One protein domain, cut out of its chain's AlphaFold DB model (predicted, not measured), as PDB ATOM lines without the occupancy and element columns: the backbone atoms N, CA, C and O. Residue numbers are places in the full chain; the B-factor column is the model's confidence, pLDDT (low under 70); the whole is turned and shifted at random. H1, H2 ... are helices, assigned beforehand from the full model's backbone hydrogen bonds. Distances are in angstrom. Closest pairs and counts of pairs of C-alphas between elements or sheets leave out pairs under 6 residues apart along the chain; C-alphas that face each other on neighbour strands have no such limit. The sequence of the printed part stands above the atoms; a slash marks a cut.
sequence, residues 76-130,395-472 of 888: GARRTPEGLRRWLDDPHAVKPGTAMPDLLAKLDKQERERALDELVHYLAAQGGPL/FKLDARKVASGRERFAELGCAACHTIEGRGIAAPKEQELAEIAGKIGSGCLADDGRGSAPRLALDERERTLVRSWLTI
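AT A GLANCE: This is residues 76 to 130 and 395 to 472 of the 888 residues of the protein "C-type cytochrome" of Planctomycetaceae bacterium (UniProt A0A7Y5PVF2). Two lobes stand end to end along the longest axis: a larger one in which H3 is packed between H1 on one side and H4 on the other, with the short H2 near H1, and a looser one in which loops run between the short H5 and H6. Residues 412 to 432, with no named element, lead from H4 across to H5. The printed part has 133 residues with six named helices, H1 to H6 in order along the chain, and no named strand; the class is all helix, though only 57 residues are in named elements. It is only just compact, close to loose, with a radius of gyration of the C-alphas of 16.5 A, and its outline is elongated, spanning 51 by 29 by 27 A.

HOW THE PARTS SIT: Begin at H3, residues 109 to 124, the longest helix. H4, residues 399 to 411, touches it, and the closest C-alphas are those of Tyr 122 and Val 402, 4.1 A apart. Their lines are only just about perpendicular, at 71 degrees. H1, residues 81 to 89, touches H3 too, opposite ways at a steep tilt of 44 degrees; look at Arg 85 and Val 120, whose C-alphas are the closest at 6.0 A. H1 and H4 are apart. H2, residues 91 to 94, is close to H1 but not clearly touching, with the C-alphas of Trp 87 and Val 94 closest at 6.1 A. Farther out, H5, residues 433 to 436, and H6, residues 460 to 470, are close but not clearly touching; the C-alphas of Ala 434 and Leu 470 are closest at 7.8 A. H6 is apart from H1, H2, H3 and H4. In H1, H3, H4 and H6 every O i to N i+4 pair is within hydrogen-bond range; H2 and H5 are too short for such a pair.

IN THESE COORDINATES: Find C-alpha 109 at (221.207, 216.028, 256.382); from there H3 runs 22.2 A to C-alpha 124. H4 covers 18.8 A from Ala 399 to Glu 411, and H1 12.1 A from Pro 81, at (239.418, 220.101, 250.094), to Asp 89. H2 and H5 have four residues each. H6 runs 15.5 A from Glu 460 to Leu 470 at (210.653, 219.080, 223.594).

THE WHOLE: The two C-alphas farthest apart are those of Lys 396 and Ile 472, at 52.7 A. Residues 131 to 394 are not printed, and C-alphas 130 and 395 are 7.9 A apart across this cut, which falls in the link from H3 to H4. The link from H1 to H2 is tight; those from H2 to H3, H4 to H5 and H5 to H6 are long. The mean pLDDT of the printed part is 84.3; look for values under 70 at residues 421 to 430, 436 to 441 and 448 to 452.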
ATOM      1  N   GLY A  76     242.306 216.841 242.964       94.81
ATOM      2  CA  GLY A  76     242.870 217.017 244.298       94.81
ATOM      3  C   GLY A  76     244.090 217.930 244.312       94.81
ATOM      4  O   GLY A  76     244.231 218.709 245.244       94.81
ATOM      5  N   ALA A  77     244.904 217.924 243.252       94.00
ATOM      6  CA  ALA A  77     246.073 218.795 243.109       94.00
ATOM      7  C   ALA A  77     245.720 220.195 242.577       94.00
ATOM      8  O   ALA A  77     246.591 221.053 242.459       94.00
ATOM      9  N   ARG A  78     244.455 220.429 242.211       93.94
ATOM     10  CA  ARG A  78     243.979 221.688 241.615       93.94
ATOM     11  C   ARG A  78     243.003 222.443 242.502       93.94
ATOM     12  O   ARG A  78     242.869 223.655 242.348       93.94
ATOM     13  N   ARG A  79     242.296 221.752 243.393       93.56
ATOM     14  CA  ARG A  79     241.291 222.340 244.278       93.56
ATOM     15  C   ARG A  79     241.575 221.993 245.731       93.56
ATOM     16  O   ARG A  79     241.945 220.864 246.037       93.56
ATOM     17  N   THR A  80     241.357 222.953 246.624       92.94
ATOM     18  CA  THR A  80     241.431 222.711 248.068       92.94
ATOM     19  C   THR A  80     240.288 221.787 248.513       92.94
ATOM     20  O   THR A  80     239.193 221.847 247.941       92.94
ATOM     21  N   PRO A  81     240.484 220.937 249.533       93.69
ATOM     22  CA  PRO A  81     239.418 220.101 250.094       93.69
ATOM     23  C   PRO A  81     238.206 220.900 250.589       93.69
ATOM     24  O   PRO A  81     237.066 220.475 250.403       93.69
ATOM     25  N   GLU A  82     238.424 222.091 251.147       91.19
ATOM     26  CA  GLU A  82     237.366 223.015 251.563       91.19
ATOM     27  C   GLU A  82     236.583 223.543 250.355       91.19
ATOM     28  O   GLU A  82     235.352 223.581 250.387       91.19
ATOM     29  N   GLY A  83     237.281 223.901 249.272       91.00
ATOM     30  CA  GLY A  83     236.660 224.307 248.013       91.00
ATOM     31  C   GLY A  83     235.855 223.174 247.373       91.00
ATOM     32  O   GLY A  83     234.724 223.389 246.939       91.00
ATOM     33  N   LEU A  84     236.386 221.943 247.386       94.31
ATOM     34  CA  LEU A  84     235.662 220.746 246.943       94.31
ATOM     35  C   LEU A  84     234.392 220.524 247.767       94.31
ATOM     36  O   LEU A  84     233.336 220.267 247.191       94.31
ATOM     37  N   ARG A  85     234.471 220.664 249.096       94.88
ATOM     38  CA  ARG A  85     233.311 220.517 249.982       94.88
ATOM     39  C   ARG A  85     232.235 221.551 249.662       94.88
ATOM     40  O   ARG A  85     231.089 221.162 249.472       94.88
ATOM     41  N   ARG A  86     232.599 222.838 249.568       91.88
ATOM     42  CA  ARG A  86     231.658 223.923 249.231       91.88
ATOM     43  C   ARG A  86     230.977 223.684 247.885       91.88
ATOM     44  O   ARG A  86     229.765 223.821 247.784       91.88
ATOM     45  N   TRP A  87     231.758 223.306 246.872       92.44
ATOM     46  CA  TRP A  87     231.250 223.053 245.526       92.44
ATOM     47  C   TRP A  87     230.303 221.849 245.460       92.44
ATOM     48  O   TRP A  87     229.309 221.900 244.747       92.44
ATOM     49  N   LEU A  88     230.605 220.763 246.179       94.62
ATOM     50  CA  LEU A  88     229.746 219.576 246.220       94.62
ATOM     51  C   LEU A  88     228.479 219.783 247.052       94.62
ATOM     52  O   LEU A  88     227.467 219.154 246.755       94.62
ATOM     53  N   ASP A  89     228.546 220.609 248.096       93.38
ATOM     54  CA  ASP A  89     227.393 220.897 248.944       93.38
ATOM     55  C   ASP A  89     226.367 221.730 248.170       93.38
ATOM     56  O   ASP A  89     225.242 221.285 247.974       93.38
ATOM     57  N   ASP A  90     226.748 222.893 247.643       90.50
ATOM     58  CA  ASP A  90     225.831 223.714 246.847       90.50
ATOM     59  C   ASP A  90     226.535 224.316 245.618       90.50
ATOM     60  O   ASP A  90     227.019 225.455 245.654       90.50
ATOM     61  N   PRO A  91     226.601 223.570 244.497       90.62
ATOM     62  CA  PRO A  91     227.288 224.035 243.296       90.62
ATOM     63  C   PRO A  91     226.653 225.311 242.729       90.62
ATOM     64  O   PRO A  91     227.352 226.142 242.145       90.62
ATOM     65  N   HIS A  92     225.344 225.495 242.916       87.00
ATOM     66  CA  HIS A  92     224.603 226.635 242.387       87.00
ATOM     67  C   HIS A  92     224.744 227.889 243.257       87.00
ATOM     68  O   HIS A  92     224.708 228.990 242.709       87.00
ATOM     69  N   ALA A  93     224.972 227.746 244.567       86.75
ATOM     70  CA  ALA A  93     225.374 228.859 245.425       86.75
ATOM     71  C   ALA A  93     226.814 229.311 245.152       86.75
ATOM     72  O   ALA A  93     227.088 230.509 245.173       86.75
ATOM     73  N   VAL A  94     227.735 228.378 244.865       85.00
ATOM     74  CA  VAL A  94     229.127 228.734 244.534       85.00
ATOM     75  C   VAL A  94     229.233 229.360 243.145       85.00
ATOM     76  O   VAL A  94     229.954 230.340 242.966       85.00
ATOM     77  N   LYS A  95     228.530 228.804 242.152       84.62
ATOM     78  CA  LYS A  95     228.456 229.367 240.802       84.62
ATOM     79  C   LYS A  95     227.021 229.317 240.269       84.62
ATOM     80  O   LYS A  95     226.609 228.289 239.714       84.62
ATOM     81  N   PRO A  96     226.284 230.438 240.343       83.94
ATOM     82  CA  PRO A  96     224.961 230.548 239.741       83.94
ATOM     83  C   PRO A  96     224.973 230.144 238.258       83.94
ATOM     84  O   PRO A  96     225.884 230.493 237.504       83.94
ATOM     85  N   GLY A  97     223.984 229.351 237.835       81.31
ATOM     86  CA  GLY A  97     223.870 228.875 236.449       81.31
ATOM     87  C   GLY A  97     224.925 227.843 236.010       81.31
ATOM     88  O   GLY A  97     225.095 227.605 234.805       81.31
ATOM     89  N   THR A  98     225.667 227.235 236.946       86.62
ATOM     90  CA  THR A  98     226.527 226.077 236.645       86.62
ATOM     91  C   THR A  98     225.714 224.897 236.101       86.62
ATOM     92  O   THR A  98     224.586 224.664 236.523       86.62
ATOM     93  N   ALA A  99     226.305 224.143 235.170       87.62
ATOM     94  CA  ALA A  99     225.709 222.931 234.599       87.62
ATOM     95  C   ALA A  99     225.887 221.688 235.489       87.62
ATOM     96  O   ALA A  99     225.403 220.611 235.154       87.62
ATOM     97  N   MET A 100     226.637 221.806 236.591       89.88
ATOM     98  CA  MET A 100     226.746 220.729 237.569       89.88
ATOM     99  C   MET A 100     225.481 220.707 238.435       89.88
ATOM    100  O   MET A 100     225.247 221.694 239.131       89.88
ATOM    101  N   PRO A 101     224.683 219.624 238.412       89.25
ATOM    102  CA  PRO A 101     223.517 219.508 239.279       89.25
ATOM    103  C   PRO A 101     223.926 219.325 240.746       89.25
ATOM    104  O   PRO A 101     224.981 218.754 241.037       89.25
ATOM    105  N   ASP A 102     223.043 219.704 241.672       90.62
ATOM    106  CA  ASP A 102     223.120 219.214 243.053       90.62
ATOM    107  C   ASP A 102     222.628 217.751 243.088       90.62
ATOM    108  O   ASP A 102     221.425 217.459 243.089       90.62
ATOM    109  N   LEU A 103     223.591 216.822 243.074       88.25
ATOM    110  CA  LEU A 103     223.373 215.371 243.172       88.25
ATOM    111  C   LEU A 103     223.046 214.908 244.601       88.25
ATOM    112  O   LEU A 103     222.551 213.793 244.788       88.25
ATOM    113  N   LEU A 104     223.308 215.747 245.607       90.62
ATOM    114  CA  LEU A 104     223.100 215.444 247.022       90.62
ATOM    115  C   LEU A 104     221.776 216.008 247.551       90.62
ATOM    116  O   LEU A 104     221.405 215.717 248.687       90.62
ATOM    117  N   ALA A 105     221.033 216.766 246.739       86.38
ATOM    118  CA  ALA A 105     219.761 217.403 247.094       86.38
ATOM    119  C   ALA A 105     218.711 216.442 247.684       86.38
ATOM    120  O   ALA A 105     217.821 216.877 248.414       86.38
ATOM    121  N   LYS A 106     218.794 215.148 247.345       83.25
ATOM    122  CA  LYS A 106     217.868 214.097 247.798       83.25
ATOM    123  C   LYS A 106     218.257 213.443 249.126       83.25
ATOM    124  O   LYS A 106     217.445 212.718 249.693       83.25
ATOM    125  N   LEU A 107     219.500 213.615 249.567       88.62
ATOM    126  CA  LEU A 107     219.992 212.984 250.786       88.62
ATOM    127  C   LEU A 107     219.482 213.757 252.001       88.62
ATOM    128  O   LEU A 107     219.388 214.985 251.978       88.62
ATOM    129  N   ASP A 108     219.171 213.040 253.080       90.94
ATOM    130  CA  ASP A 108     218.935 213.699 254.358       90.94
ATOM    131  C   ASP A 108     220.220 214.371 254.866       90.94
ATOM    132  O   ASP A 108     221.322 214.127 254.373       90.94
ATOM    133  N   LYS A 109     220.084 215.235 255.875       92.12
ATOM    134  CA  LYS A 109     221.207 216.028 256.382       92.12
ATOM    135  C   LYS A 109     222.389 215.163 256.838       92.12
ATOM    136  O   LYS A 109     223.531 215.542 256.605       92.12
ATOM    137  N   GLN A 110     222.140 214.036 257.500       95.12
ATOM    138  CA  GLN A 110     223.211 213.201 258.038       95.12
ATOM    139  C   GLN A 110     223.932 212.455 256.914       95.12
ATOM    140  O   GLN A 110     225.165 212.429 256.882       95.12
ATOM    141  N   GLU A 111     223.173 211.892 255.977       94.31
ATOM    142  CA  GLU A 111     223.739 211.172 254.842       94.31
ATOM    143  C   GLU A 111     224.445 212.116 253.861       94.31
ATOM    144  O   GLU A 111     225.495 211.767 253.328       94.31
ATOM    145  N   ARG A 112     223.942 213.345 253.684       94.69
ATOM    146  CA  ARG A 112     224.597 214.401 252.900       94.69
ATOM    147  C   ARG A 112     225.963 214.766 253.471       94.69
ATOM    148  O   ARG A 112     226.942 214.757 252.734       94.69
ATOM    149  N   GLU A 113     226.058 215.022 254.776       96.62
ATOM    150  CA  GLU A 113     227.336 215.344 255.434       96.62
ATOM    151  C   GLU A 113     228.355 214.206 255.308       96.62
ATOM    152  O   GLU A 113     229.539 214.449 255.053       96.62
ATOM    153  N   ARG A 114     227.890 212.960 255.449       96.56
ATOM    154  CA  ARG A 114     228.716 211.765 255.276       96.56
ATOM    155  C   ARG A 114     229.182 211.607 253.826       96.56
ATOM    156  O   ARG A 114     230.364 211.368 253.590       96.56
ATOM    157  N   ALA A 115     228.277 211.771 252.863       96.00
ATOM    158  CA  ALA A 115     228.599 211.698 251.444       96.00
ATOM    159  C   ALA A 115     229.608 212.776 251.036       96.00
ATOM    160  O   ALA A 115     230.577 212.463 250.349       96.00
ATOM    161  N   LEU A 116     229.430 214.015 251.507       97.56
ATOM    162  CA  LEU A 116     230.364 215.116 251.276       97.56
ATOM    163  C   LEU A 116     231.765 214.793 251.786       97.56
ATOM    164  O   LEU A 116     232.738 214.957 251.059       97.56
ATOM    165  N   ASP A 117     231.876 214.329 253.028       97.75
ATOM    166  CA  ASP A 117     233.158 213.985 253.639       97.75
ATOM    167  C   ASP A 117     233.883 212.872 252.861       97.75
ATOM    168  O   ASP A 117     235.044 213.025 252.479       97.75
ATOM    169  N   GLU A 118     233.184 211.786 252.535       98.19
ATOM    170  CA  GLU A 118     233.754 210.671 251.776       98.19
ATOM    171  C   GLU A 118     234.149 211.081 250.340       98.19
ATOM    172  O   GLU A 118     235.261 210.778 249.893       98.19
ATOM    173  N   LEU A 119     233.302 211.844 249.636       97.62
ATOM    174  CA  LEU A 119     233.603 212.366 248.296       97.62
ATOM    175  C   LEU A 119     234.796 213.327 248.301       97.62
ATOM    176  O   LEU A 119     235.653 213.224 247.426       97.62
ATOM    177  N   VAL A 120     234.894 214.234 249.278       97.69
ATOM    178  CA  VAL A 120     236.025 215.169 249.397       97.69
ATOM    179  C   VAL A 120     237.331 214.406 249.575       97.69
ATOM    180  O   VAL A 120     238.299 214.703 248.881       97.69
ATOM    181  N   HIS A 121     237.363 213.386 250.437       97.94
ATOM    182  CA  HIS A 121     238.548 212.546 250.595       97.94
ATOM    183  C   HIS A 121     238.923 211.823 249.293       97.94
ATOM    184  O   HIS A 121     240.096 211.827 248.915       97.94
ATOM    185  N   TYR A 122     237.949 211.240 248.586       96.50
ATOM    186  CA  TYR A 122     238.194 210.563 247.312       96.50
ATOM    187  C   TYR A 122     238.713 211.510 246.219       96.50
ATOM    188  O   TYR A 122     239.693 211.184 245.546       96.50
ATOM    189  N   LEU A 123     238.102 212.688 246.061       96.00
ATOM    190  CA  LEU A 123     238.508 213.684 245.067       96.00
ATOM    191  C   LEU A 123     239.856 214.330 245.418       96.00
ATOM    192  O   LEU A 123     240.691 214.503 244.535       96.00
ATOM    193  N   ALA A 124     240.115 214.616 246.697       95.94
ATOM    194  CA  ALA A 124     241.403 215.133 247.163       95.94
ATOM    195  C   ALA A 124     242.553 214.131 246.956       95.94
ATOM    196  O   ALA A 124     243.702 214.532 246.804       95.94
ATOM    197  N   ALA A 125     242.267 212.825 246.914       95.50
ATOM    198  CA  ALA A 125     243.270 211.814 246.592       95.50
ATOM    199  C   ALA A 125     243.674 211.811 245.103       95.50
ATOM    200  O   ALA A 125     244.743 211.300 244.764       95.50
ATOM    201  N   GLN A 126     242.872 212.403 244.210       94.38
ATOM    202  CA  GLN A 126     243.153 212.425 242.773       94.38
ATOM    203  C   GLN A 126     244.280 213.412 242.456       94.38
ATOM    204  O   GLN A 126     244.068 214.622 242.414       94.38
ATOM    205  N   GLY A 127     245.484 212.897 242.211       89.75
ATOM    206  CA  GLY A 127     246.687 213.716 242.002       89.75
ATOM    207  C   GLY A 127     247.337 214.233 243.292       89.75
ATOM    208  O   GLY A 127     248.357 214.906 243.211       89.75
ATOM    209  N   GLY A 128     246.793 213.871 244.460       88.75
ATOM    210  CA  GLY A 128     247.268 214.298 245.779       88.75
ATOM    211  C   GLY A 128     246.592 215.583 246.275       88.75
ATOM    212  O   GLY A 128     246.208 216.413 245.459       88.75
ATOM    213  N   PRO A 129     246.425 215.759 247.598       92.12
ATOM    214  CA  PRO A 129     245.691 216.890 248.148       92.12
ATOM    215  C   PRO A 129     246.494 218.180 247.982       92.12
ATOM    216  O   PRO A 129     247.660 218.253 248.375       92.12
ATOM    217  N   LEU A 130     245.853 219.207 247.432       93.06
ATOM    218  CA  LEU A 130     246.443 220.526 247.300       93.06
ATOM    219  C   LEU A 130     246.706 221.124 248.681       93.06
ATOM    220  O   LEU A 130     245.824 221.160 249.541       93.06
ATOM    221  N   PHE A 395     245.650 219.077 254.521       92.38
ATOM    222  CA  PHE A 395     244.586 218.085 254.612       92.38
ATOM    223  C   PHE A 395     245.145 216.665 254.694       92.38
ATOM    224  O   PHE A 395     245.928 216.230 253.849       92.38
ATOM    225  N   LYS A 396     244.714 215.912 255.708       94.50
ATOM    226  CA  LYS A 396     245.132 214.522 255.904       94.50
ATOM    227  C   LYS A 396     244.114 213.567 255.290       94.50
ATOM    228  O   LYS A 396     242.981 213.488 255.753       94.50
ATOM    229  N   LEU A 397     244.538 212.794 254.292       96.06
ATOM    230  CA  LEU A 397     243.699 211.762 253.684       96.06
ATOM    231  C   LEU A 397     243.401 210.609 254.657       96.06
ATOM    232  O   LEU A 397     244.285 210.137 255.374       96.06
ATOM    233  N   ASP A 398     242.162 210.120 254.617       97.62
ATOM    234  CA  ASP A 398     241.725 208.885 255.265       97.62
ATOM    235  C   ASP A 398     241.447 207.833 254.184       97.62
ATOM    236  O   ASP A 398     240.529 207.978 253.376       97.62
ATOM    237  N   ALA A 399     242.238 206.759 254.174       96.81
ATOM    238  CA  ALA A 399     242.151 205.713 253.159       96.81
ATOM    239  C   ALA A 399     240.785 205.004 253.118       96.81
ATOM    240  O   ALA A 399     240.359 204.572 252.046       96.81
ATOM    241  N   ARG A 400     240.075 204.894 254.251       97.75
ATOM    242  CA  ARG A 400     238.739 204.275 254.284       97.75
ATOM    243  C   ARG A 400     237.721 205.172 253.596       97.75
ATOM    244  O   ARG A 400     236.944 204.692 252.779       97.75
ATOM    245  N   LYS A 401     237.779 206.476 253.870       98.00
ATOM    246  CA  LYS A 401     236.897 207.460 253.233       98.00
ATOM    247  C   LYS A 401     237.189 207.624 251.746       98.00
ATOM    248  O   LYS A 401     236.256 207.801 250.979       98.00
ATOM    249  N   VAL A 402     238.450 207.503 251.322       96.44
ATOM    250  CA  VAL A 402     238.807 207.458 249.891       96.44
ATOM    251  C   VAL A 402     238.129 206.271 249.198       96.44
ATOM    252  O   VAL A 402     237.565 206.439 248.119       96.44
ATOM    253  N   ALA A 403     238.153 205.084 249.814       94.69
ATOM    254  CA  ALA A 403     237.515 203.894 249.253       94.69
ATOM    255  C   ALA A 403     235.985 204.046 249.171       94.69
ATOM    256  O   ALA A 403     235.419 203.877 248.094       94.69
ATOM    257  N   SER A 404     235.327 204.445 250.263       95.75
ATOM    258  CA  SER A 404     233.869 204.643 250.272       95.75
ATOM    259  C   SER A 404     233.425 205.828 249.400       95.75
ATOM    260  O   SER A 404     232.401 205.761 248.725       95.75
ATOM    261  N   GLY A 405     234.233 206.886 249.305       95.62
ATOM    262  CA  GLY A 405     233.985 208.011 248.404       95.62
ATOM    263  C   GLY A 405     234.007 207.614 246.928       95.62
ATOM    264  O   GLY A 405     233.224 208.148 246.144       95.62
ATOM    265  N   ARG A 406     234.839 206.635 246.544       92.62
ATOM    266  CA  ARG A 406     234.832 206.063 245.188       92.62
ATOM    267  C   ARG A 406     233.514 205.359 244.876       92.62
ATOM    268  O   ARG A 406     232.975 205.539 243.787       92.62
ATOM    269  N   GLU A 407     233.009 204.564 245.815       91.75
ATOM    270  CA  GLU A 407     231.724 203.867 245.674       91.75
ATOM    271  C   GLU A 407     230.589 204.888 245.529       91.75
ATOM    272  O   GLU A 407     229.851 204.850 244.544       91.75
ATOM    273  N   ARG A 408     230.547 205.903 246.403       91.62
ATOM    274  CA  ARG A 408     229.570 207.001 246.310       91.62
ATOM    275  C   ARG A 408     229.627 207.762 244.997       91.62
ATOM    276  O   ARG A 408     228.587 208.135 244.466       91.62
ATOM    277  N   PHE A 409     230.823 208.020 244.474       91.75
ATOM    278  CA  PHE A 409     230.993 208.717 243.200       91.75
ATOM    279  C   PHE A 409     230.295 207.968 242.052       91.75
ATOM    280  O   PHE A 409     229.690 208.597 241.182       91.75
ATOM    281  N   ALA A 410     230.347 206.633 242.064       87.00
ATOM    282  CA  ALA A 410     229.634 205.797 241.106       87.00
ATOM    283  C   ALA A 410     228.119 205.769 241.384       87.00
ATOM    284  O   ALA A 410     227.332 206.006 240.470       87.00
ATOM    285  N   GLU A 411     227.710 205.543 242.636       87.12
ATOM    286  CA  GLU A 411     226.298 205.444 243.046       87.12
ATOM    287  C   GLU A 411     225.494 206.727 242.795       87.12
ATOM    288  O   GLU A 411     224.320 206.676 242.430       87.12
ATOM    289  N   LEU A 412     226.123 207.891 242.972       87.38
ATOM    290  CA  LEU A 412     225.505 209.195 242.720       87.38
ATOM    291  C   LEU A 412     225.492 209.573 241.231       87.38
ATOM    292  O   LEU A 412     224.920 210.601 240.876       87.38
ATOM    293  N   GLY A 413     226.103 208.764 240.360       84.94
ATOM    294  CA  GLY A 413     226.115 208.990 238.916       84.94
ATOM    295  C   GLY A 413     227.103 210.060 238.446       84.94
ATOM    296  O   GLY A 413     227.005 210.510 237.305       84.94
ATOM    297  N   CYS A 414     228.086 210.462 239.261       88.56
ATOM    298  CA  CYS A 414     229.074 211.483 238.879       88.56
ATOM    299  C   CYS A 414     229.840 211.104 237.596       88.56
ATOM    300  O   CYS A 414     230.185 211.966 236.780       88.56
ATOM    301  N   ALA A 415     230.059 209.803 237.388       85.31
ATOM    302  CA  ALA A 415     230.734 209.252 236.218       85.31
ATOM    303  C   ALA A 415     229.922 209.309 234.909       85.31
ATOM    304  O   ALA A 415     230.488 209.082 233.844       85.31
ATOM    305  N   ALA A 416     228.627 209.655 234.958       81.75
ATOM    306  CA  ALA A 416     227.835 209.913 233.751       81.75
ATOM    307  C   ALA A 416     228.370 211.121 232.961       81.75
ATOM    308  O   ALA A 416     228.191 211.221 231.748       81.75
ATOM    309  N   CYS A 417     229.035 212.045 233.660       85.12
ATOM    310  CA  CYS A 417     229.549 213.284 233.092       85.12
ATOM    311  C   CYS A 417     231.073 213.377 233.190       85.12
ATOM    312  O   CYS A 417     231.715 213.781 232.223       85.12
ATOM    313  N   HIS A 418     231.646 213.041 234.347       88.81
ATOM    314  CA  HIS A 418     233.058 213.275 234.639       88.81
ATOM    315  C   HIS A 418     233.938 212.061 234.349       88.81
ATOM    316  O   HIS A 418     233.632 210.940 234.751       88.81
ATOM    317  N   THR A 419     235.097 212.313 233.743       80.31
ATOM    318  CA  THR A 419     236.178 211.335 233.611       80.31
ATOM    319  C   THR A 419     237.086 211.364 234.844       80.31
ATOM    320  O   THR A 419     237.457 212.434 235.337       80.31
ATOM    321  N   ILE A 420     237.445 210.179 235.347       80.50
ATOM    322  CA  ILE A 420     238.386 209.969 236.455       80.50
ATOM    323  C   ILE A 420     239.132 208.641 236.212       80.50
ATOM    324  O   ILE A 420     238.532 207.676 235.739       80.50
ATOM    325  N   GLU A 421     240.444 208.588 236.468       65.50
ATOM    326  CA  GLU A 421     241.293 207.390 236.267       65.50
ATOM    327  C   GLU A 421     241.284 206.783 234.839       65.50
ATOM    328  O   GLU A 421     241.496 205.578 234.681       65.50
ATOM    329  N   GLY A 422     241.007 207.564 233.785       54.44
ATOM    330  CA  GLY A 422     240.938 207.053 232.405       54.44
ATOM    331  C   GLY A 422     239.859 205.982 232.157       54.44
ATOM    332  O   GLY A 422     239.888 205.312 231.124       54.44
ATOM    333  N   ARG A 423     238.912 205.787 233.089       48.09
ATOM    334  CA  ARG A 423     237.824 204.802 232.986       48.09
ATOM    335  C   ARG A 423     236.474 205.508 232.992       48.09
ATOM    336  O   ARG A 423     236.162 206.262 233.908       48.09
ATOM    337  N   GLY A 424     235.633 205.202 232.007       51.19
ATOM    338  CA  GLY A 424     234.199 205.447 232.121       51.19
ATOM    339  C   GLY A 424     233.617 204.432 233.099       51.19
ATOM    340  O   GLY A 424     233.480 203.259 232.754       51.19
ATOM    341  N   ILE A 425     233.317 204.842 234.329       52.62
ATOM    342  CA  ILE A 425     232.442 204.038 235.187       52.62
ATOM    343  C   ILE A 425     231.057 204.144 234.545       52.62
ATOM    344  O   ILE A 425     230.516 205.241 234.423       52.62
ATOM    345  N   ALA A 426     230.528 203.027 234.044       51.50
ATOM    346  CA  ALA A 426     229.264 203.020 233.321       51.50
ATOM    347  C   ALA A 426     228.131 203.511 234.235       51.50
ATOM    348  O   ALA A 426     227.813 202.866 235.233       51.50
ATOM    349  N   ALA A 427     227.523 204.643 233.883       55.06
ATOM    350  CA  ALA A 427     226.259 205.065 234.463       55.06
ATOM    351  C   ALA A 427     225.112 204.358 233.718       55.06
ATOM    352  O   ALA A 427     225.142 204.297 232.483       55.06
ATOM    353  N   PRO A 428     224.103 203.812 234.415       54.50
ATOM    354  CA  PRO A 428     222.914 203.308 233.745       54.50
ATOM    355  C   PRO A 428     222.166 204.476 233.086       54.50
ATOM    356  O   PRO A 428     221.772 205.429 233.752       54.50
ATOM    357  N   LYS A 429     221.978 204.404 231.762       61.41
ATOM    358  CA  LYS A 429     221.027 205.262 231.042       61.41
ATOM    359  C   LYS A 429     219.637 204.691 231.285       61.41
ATOM    360  O   LYS A 429     219.379 203.553 230.899       61.41
ATOM    361  N   GLU A 430     218.764 205.436 231.953       66.56
ATOM    362  CA  GLU A 430     217.484 204.869 232.391       66.56
ATOM    363  C   GLU A 430     216.362 205.009 231.346       66.56
ATOM    364  O   GLU A 430     215.521 204.115 231.274       66.56
ATOM    365  N   GLN A 431     216.328 206.079 230.530       73.88
ATOM    366  CA  GLN A 431     215.241 206.366 229.564       73.88
ATOM    367  C   GLN A 431     215.725 207.182 228.345       73.88
ATOM    368  O   GLN A 431     216.642 207.998 228.474       73.88
ATOM    369  N   GLU A 432     215.092 206.992 227.180       82.00
ATOM    370  CA  GLU A 432     215.298 207.811 225.970       82.00
ATOM    371  C   GLU A 432     214.747 209.234 226.170       82.00
ATOM    372  O   GLU A 432     213.646 209.428 226.693       82.00
ATOM    373  N   LEU A 433     215.483 210.256 225.723       78.38
ATOM    374  CA  LEU A 433     215.096 211.663 225.888       78.38
ATOM    375  C   LEU A 433     213.760 211.972 225.186       78.38
ATOM    376  O   LEU A 433     212.953 212.751 225.697       78.38
ATOM    377  N   ALA A 434     213.495 211.307 224.057       73.00
ATOM    378  CA  ALA A 434     212.234 211.404 223.325       73.00
ATOM    379  C   ALA A 434     211.028 210.864 224.123       73.00
ATOM    380  O   ALA A 434     209.917 211.367 223.976       73.00
ATOM    381  N   GLU A 435     211.229 209.883 225.010       72.75
ATOM    382  CA  GLU A 435     210.158 209.316 225.842       72.75
ATOM    383  C   GLU A 435     209.807 210.224 227.034       72.75
ATOM    384  O   GLU A 435     208.674 210.227 227.522       72.75
ATOM    385  N   ILE A 436     210.764 211.037 227.491       67.50
ATOM    386  CA  ILE A 436     210.580 212.008 228.583       67.50
ATOM    387  C   ILE A 436     209.906 213.285 228.087       67.50
ATOM    388  O   ILE A 436     209.155 213.907 228.843       67.50
ATOM    389  N   ALA A 437     210.074 213.624 226.806       59.91
ATOM    390  CA  ALA A 437     209.299 214.672 226.143       59.91
ATOM    391  C   ALA A 437     207.773 214.446 226.250       59.91
ATOM    392  O   ALA A 437     207.006 215.396 226.171       59.91
ATOM    393  N   GLY A 438     207.316 213.211 226.501       57.22
ATOM    394  CA  GLY A 438     205.909 212.896 226.782       57.22
ATOM    395  C   GLY A 438     205.460 213.077 228.244       57.22
ATOM    396  O   GLY A 438     204.269 212.974 228.522       57.22
ATOM    397  N   LYS A 439     206.375 213.338 229.194       66.06
ATOM    398  CA  LYS A 439     206.126 213.431 230.656       66.06
ATOM    399  C   LYS A 439     206.449 214.823 231.227       66.06
ATOM    400  O   LYS A 439     206.981 214.964 232.334       66.06
ATOM    401  N   ILE A 440     206.141 215.852 230.444       66.88
ATOM    402  CA  ILE A 440     206.401 217.270 230.723       66.88
ATOM    403  C   ILE A 440     205.713 217.684 232.030       66.88
ATOM    404  O   ILE A 440     204.489 217.659 232.121       66.88
ATOM    405  N   GLY A 441     206.507 218.052 233.042       67.56
ATOM    406  CA  GLY A 441     206.021 218.406 234.385       67.56
ATOM    407  C   GLY A 441     206.480 217.471 235.511       67.56
ATOM    408  O   GLY A 441     206.061 217.650 236.650       67.56
ATOM    409  N   SER A 442     207.341 216.491 235.226       73.50
ATOM    410  CA  SER A 442     207.917 215.573 236.221       73.50
ATOM    411  C   SER A 442     209.456 215.590 236.215       73.50
ATOM    412  O   SER A 442     210.082 216.115 235.290       73.50
ATOM    413  N   GLY A 443     210.084 215.034 237.258       78.31
ATOM    414  CA  GLY A 443     211.547 214.946 237.369       78.31
ATOM    415  C   GLY A 443     212.232 216.317 237.443       78.31
ATOM    416  O   GLY A 443     211.762 217.211 238.141       78.31
ATOM    417  N   CYS A 444     213.336 216.496 236.707       79.50
ATOM    418  CA  CYS A 444     214.080 217.765 236.658       79.50
ATOM    419  C   CYS A 444     213.289 218.926 236.024       79.50
ATOM    420  O   CYS A 444     213.669 220.083 236.180       79.50
ATOM    421  N   LEU A 445     212.202 218.623 235.304       81.00
ATOM    422  CA  LEU A 445     211.311 219.601 234.685       81.00
ATOM    423  C   LEU A 445     209.968 219.668 235.422       81.00
ATOM    424  O   LEU A 445     208.964 219.925 234.770       81.00
ATOM    425  N   ALA A 446     209.902 219.409 236.733       78.31
ATOM    426  CA  ALA A 446     208.709 219.637 237.563       78.31
ATOM    427  C   ALA A 446     208.615 221.096 238.057       78.31
ATOM    428  O   ALA A 446     209.634 221.779 238.153       78.31
ATOM    429  N   ASP A 447     207.404 221.582 238.358       70.50
ATOM    430  CA  ASP A 447     207.170 222.974 238.802       70.50
ATOM    431  C   ASP A 447     207.721 223.257 240.207       70.50
ATOM    432  O   ASP A 447     208.193 224.354 240.488       70.50
ATOM    433  N   ASP A 448     207.692 222.263 241.095       67.94
ATOM    434  CA  ASP A 448     208.191 222.382 242.468       67.94
ATOM    435  C   ASP A 448     209.676 222.005 242.608       67.94
ATOM    436  O   ASP A 448     210.253 222.170 243.687       67.94
ATOM    437  N   GLY A 449     210.293 221.484 241.538       56.28
ATOM    438  CA  GLY A 449     211.662 220.966 241.529       56.28
ATOM    439  C   GLY A 449     211.915 219.843 242.546       56.28
ATOM    440  O   GLY A 449     213.074 219.569 242.868       56.28
ATOM    441  N   ARG A 450     210.862 219.220 243.100       56.53
ATOM    442  CA  ARG A 450     210.958 218.190 244.143       56.53
ATOM    443  C   ARG A 450     210.631 216.827 243.543       56.53
ATOM    444  O   ARG A 450     209.531 216.560 243.080       56.53
ATOM    445  N   GLY A 451     211.611 215.931 243.581       59.12
ATOM    446  CA  GLY A 451     211.489 214.563 243.089       59.12
ATOM    447  C   GLY A 451     212.751 213.753 243.377       59.12
ATOM    448  O   GLY A 451     213.665 214.233 244.042       59.12
ATOM    449  N   SER A 452     212.819 212.522 242.869       62.41
ATOM    450  CA  SER A 452     213.991 211.637 242.991       62.41
ATOM    451  C   SER A 452     215.164 212.011 242.069       62.41
ATOM    452  O   SER A 452     216.217 211.374 242.133       62.41
ATOM    453  N   ALA A 453     214.986 213.018 241.209       73.06
ATOM    454  CA  ALA A 453     215.959 213.439 240.207       73.06
ATOM    455  C   ALA A 453     216.984 214.449 240.769       73.06
ATOM    456  O   ALA A 453     216.673 215.160 241.728       73.06
ATOM    457  N   PRO A 454     218.190 214.552 240.175       79.12
ATOM    458  CA  PRO A 454     219.143 215.615 240.492       79.12
ATOM    459  C   PRO A 454     218.521 217.007 240.359       79.12
ATOM    460  O   PRO A 454     217.718 217.251 239.452       79.12
ATOM    461  N   ARG A 455     218.915 217.941 241.231       84.00
ATOM    462  CA  ARG A 455     218.426 219.321 241.143       84.00
ATOM    463  C   ARG A 455     219.271 220.104 240.140       84.00
ATOM    464  O   ARG A 455     220.457 220.318 240.367       84.00
ATOM    465  N   LEU A 456     218.632 220.551 239.062       83.31
ATOM    466  CA  LEU A 456     219.161 221.565 238.149       83.31
ATOM    467  C   LEU A 456     218.632 222.937 238.585       83.31
ATOM    468  O   LEU A 456     217.438 223.072 238.856       83.31
ATOM    469  N   ALA A 457     219.480 223.966 238.629       81.44
ATOM    470  CA  ALA A 457     219.048 225.345 238.877       81.44
ATOM    471  C   ALA A 457     218.463 226.001 237.616       81.44
ATOM    472  O   ALA A 457     219.011 226.981 237.121       81.44
ATOM    473  N   LEU A 458     217.373 225.433 237.092       84.31
ATOM    474  CA  LEU A 458     216.611 226.032 235.999       84.31
ATOM    475  C   LEU A 458     215.560 226.996 236.548       84.31
ATOM    476  O   LEU A 458     214.741 226.614 237.400       84.31
ATOM    477  N   ASP A 459     215.539 228.222 236.036       86.81
ATOM    478  CA  ASP A 459     214.467 229.164 236.341       86.81
ATOM    479  C   ASP A 459     213.142 228.774 235.643       86.81
ATOM    480  O   ASP A 459     213.047 227.783 234.912       86.81
ATOM    481  N   GLU A 460     212.069 229.513 235.929       86.38
ATOM    482  CA  GLU A 460     210.740 229.225 235.372       86.38
ATOM    483  C   GLU A 460     210.689 229.380 233.844       86.38
ATOM    484  O   GLU A 460     210.030 228.599 233.147       86.38
ATOM    485  N   ARG A 461     211.407 230.373 233.308       89.56
ATOM    486  CA  ARG A 461     211.473 230.652 231.871       89.56
ATOM    487  C   ARG A 461     212.239 229.538 231.171       89.56
ATOM    488  O   ARG A 461     211.751 229.007 230.179       89.56
ATOM    489  N   GLU A 462     213.394 229.164 231.700       89.38
ATOM    490  CA  GLU A 462     214.244 228.082 231.214       89.38
ATOM    491  C   GLU A 462     213.503 226.743 231.210       89.38
ATOM    492  O   GLU A 462     213.489 226.042 230.195       89.38
ATOM    493  N   ARG A 463     212.803 226.405 232.304       87.06
ATOM    494  CA  ARG A 463     211.955 225.203 232.354       87.06
ATOM    495  C   ARG A 463     210.875 225.250 231.282       87.06
ATOM    496  O   ARG A 463     210.703 224.277 230.550       87.06
ATOM    497  N   THR A 464     210.178 226.372 231.142       86.50
ATOM    498  CA  THR A 464     209.129 226.538 230.125       86.50
ATOM    499  C   THR A 464     209.675 226.432 228.699       86.50
ATOM    500  O   THR A 464     209.042 225.794 227.851       86.50
ATOM    501  N   LEU A 465     210.856 226.998 228.436       89.56
ATOM    502  CA  LEU A 465     211.565 226.920 227.157       89.56
ATOM    503  C   LEU A 465     211.885 225.471 226.791       89.56
ATOM    504  O   LEU A 465     211.465 225.007 225.733       89.56
ATOM    505  N   VAL A 466     212.551 224.732 227.687       88.56
ATOM    506  CA  VAL A 466     212.916 223.324 227.454       88.56
ATOM    507  C   VAL A 466     211.674 222.461 227.246       88.56
ATOM    508  O   VAL A 466     211.619 221.675 226.301       88.56
ATOM    509  N   ARG A 467     210.648 222.632 228.089       86.31
ATOM    510  CA  ARG A 467     209.374 221.911 227.954       86.31
ATOM    511  C   ARG A 467     208.724 222.173 226.596       86.31
ATOM    512  O   ARG A 467     208.345 221.225 225.920       86.31
ATOM    513  N   SER A 468     208.627 223.437 226.184       87.12
ATOM    514  CA  SER A 468     208.015 223.811 224.902       87.12
ATOM    515  C   SER A 468     208.822 223.274 223.719       87.12
ATOM    516  O   SER A 468     208.246 222.742 222.771       87.12
ATOM    517  N   TRP A 469     210.152 223.332 223.793       88.94
ATOM    518  CA  TRP A 469     211.038 222.824 222.749       88.94
ATOM    519  C   TRP A 469     210.906 221.310 222.559       88.94
ATOM    520  O   TRP A 469     210.753 220.855 221.429       88.94
ATOM    521  N   LEU A 470     210.848 220.535 223.649       84.44
ATOM    522  CA  LEU A 470     210.653 219.080 223.594       84.44
ATOM    523  C   LEU A 470     209.302 218.665 222.982       84.44
ATOM    524  O   LEU A 470     209.184 217.543 222.497       84.44
ATOM    525  N   THR A 471     208.293 219.548 222.960       82.56
ATOM    526  CA  THR A 471     207.005 219.272 222.285       82.56
ATOM    527  C   THR A 471     207.010 219.513 220.784       82.56
ATOM    528  O   THR A 471     206.039 219.155 220.115       82.56
ATOM    529  N   ILE A 472     208.068 220.114 220.233       83.38
ATOM    530  CA  ILE A 472     208.171 220.324 218.791       83.38
ATOM    531  C   ILE A 472     208.269 218.942 218.114       83.38
ATOM    532  O   ILE A 472     209.188 218.176 218.416       83.38
TER     533      ILE A 472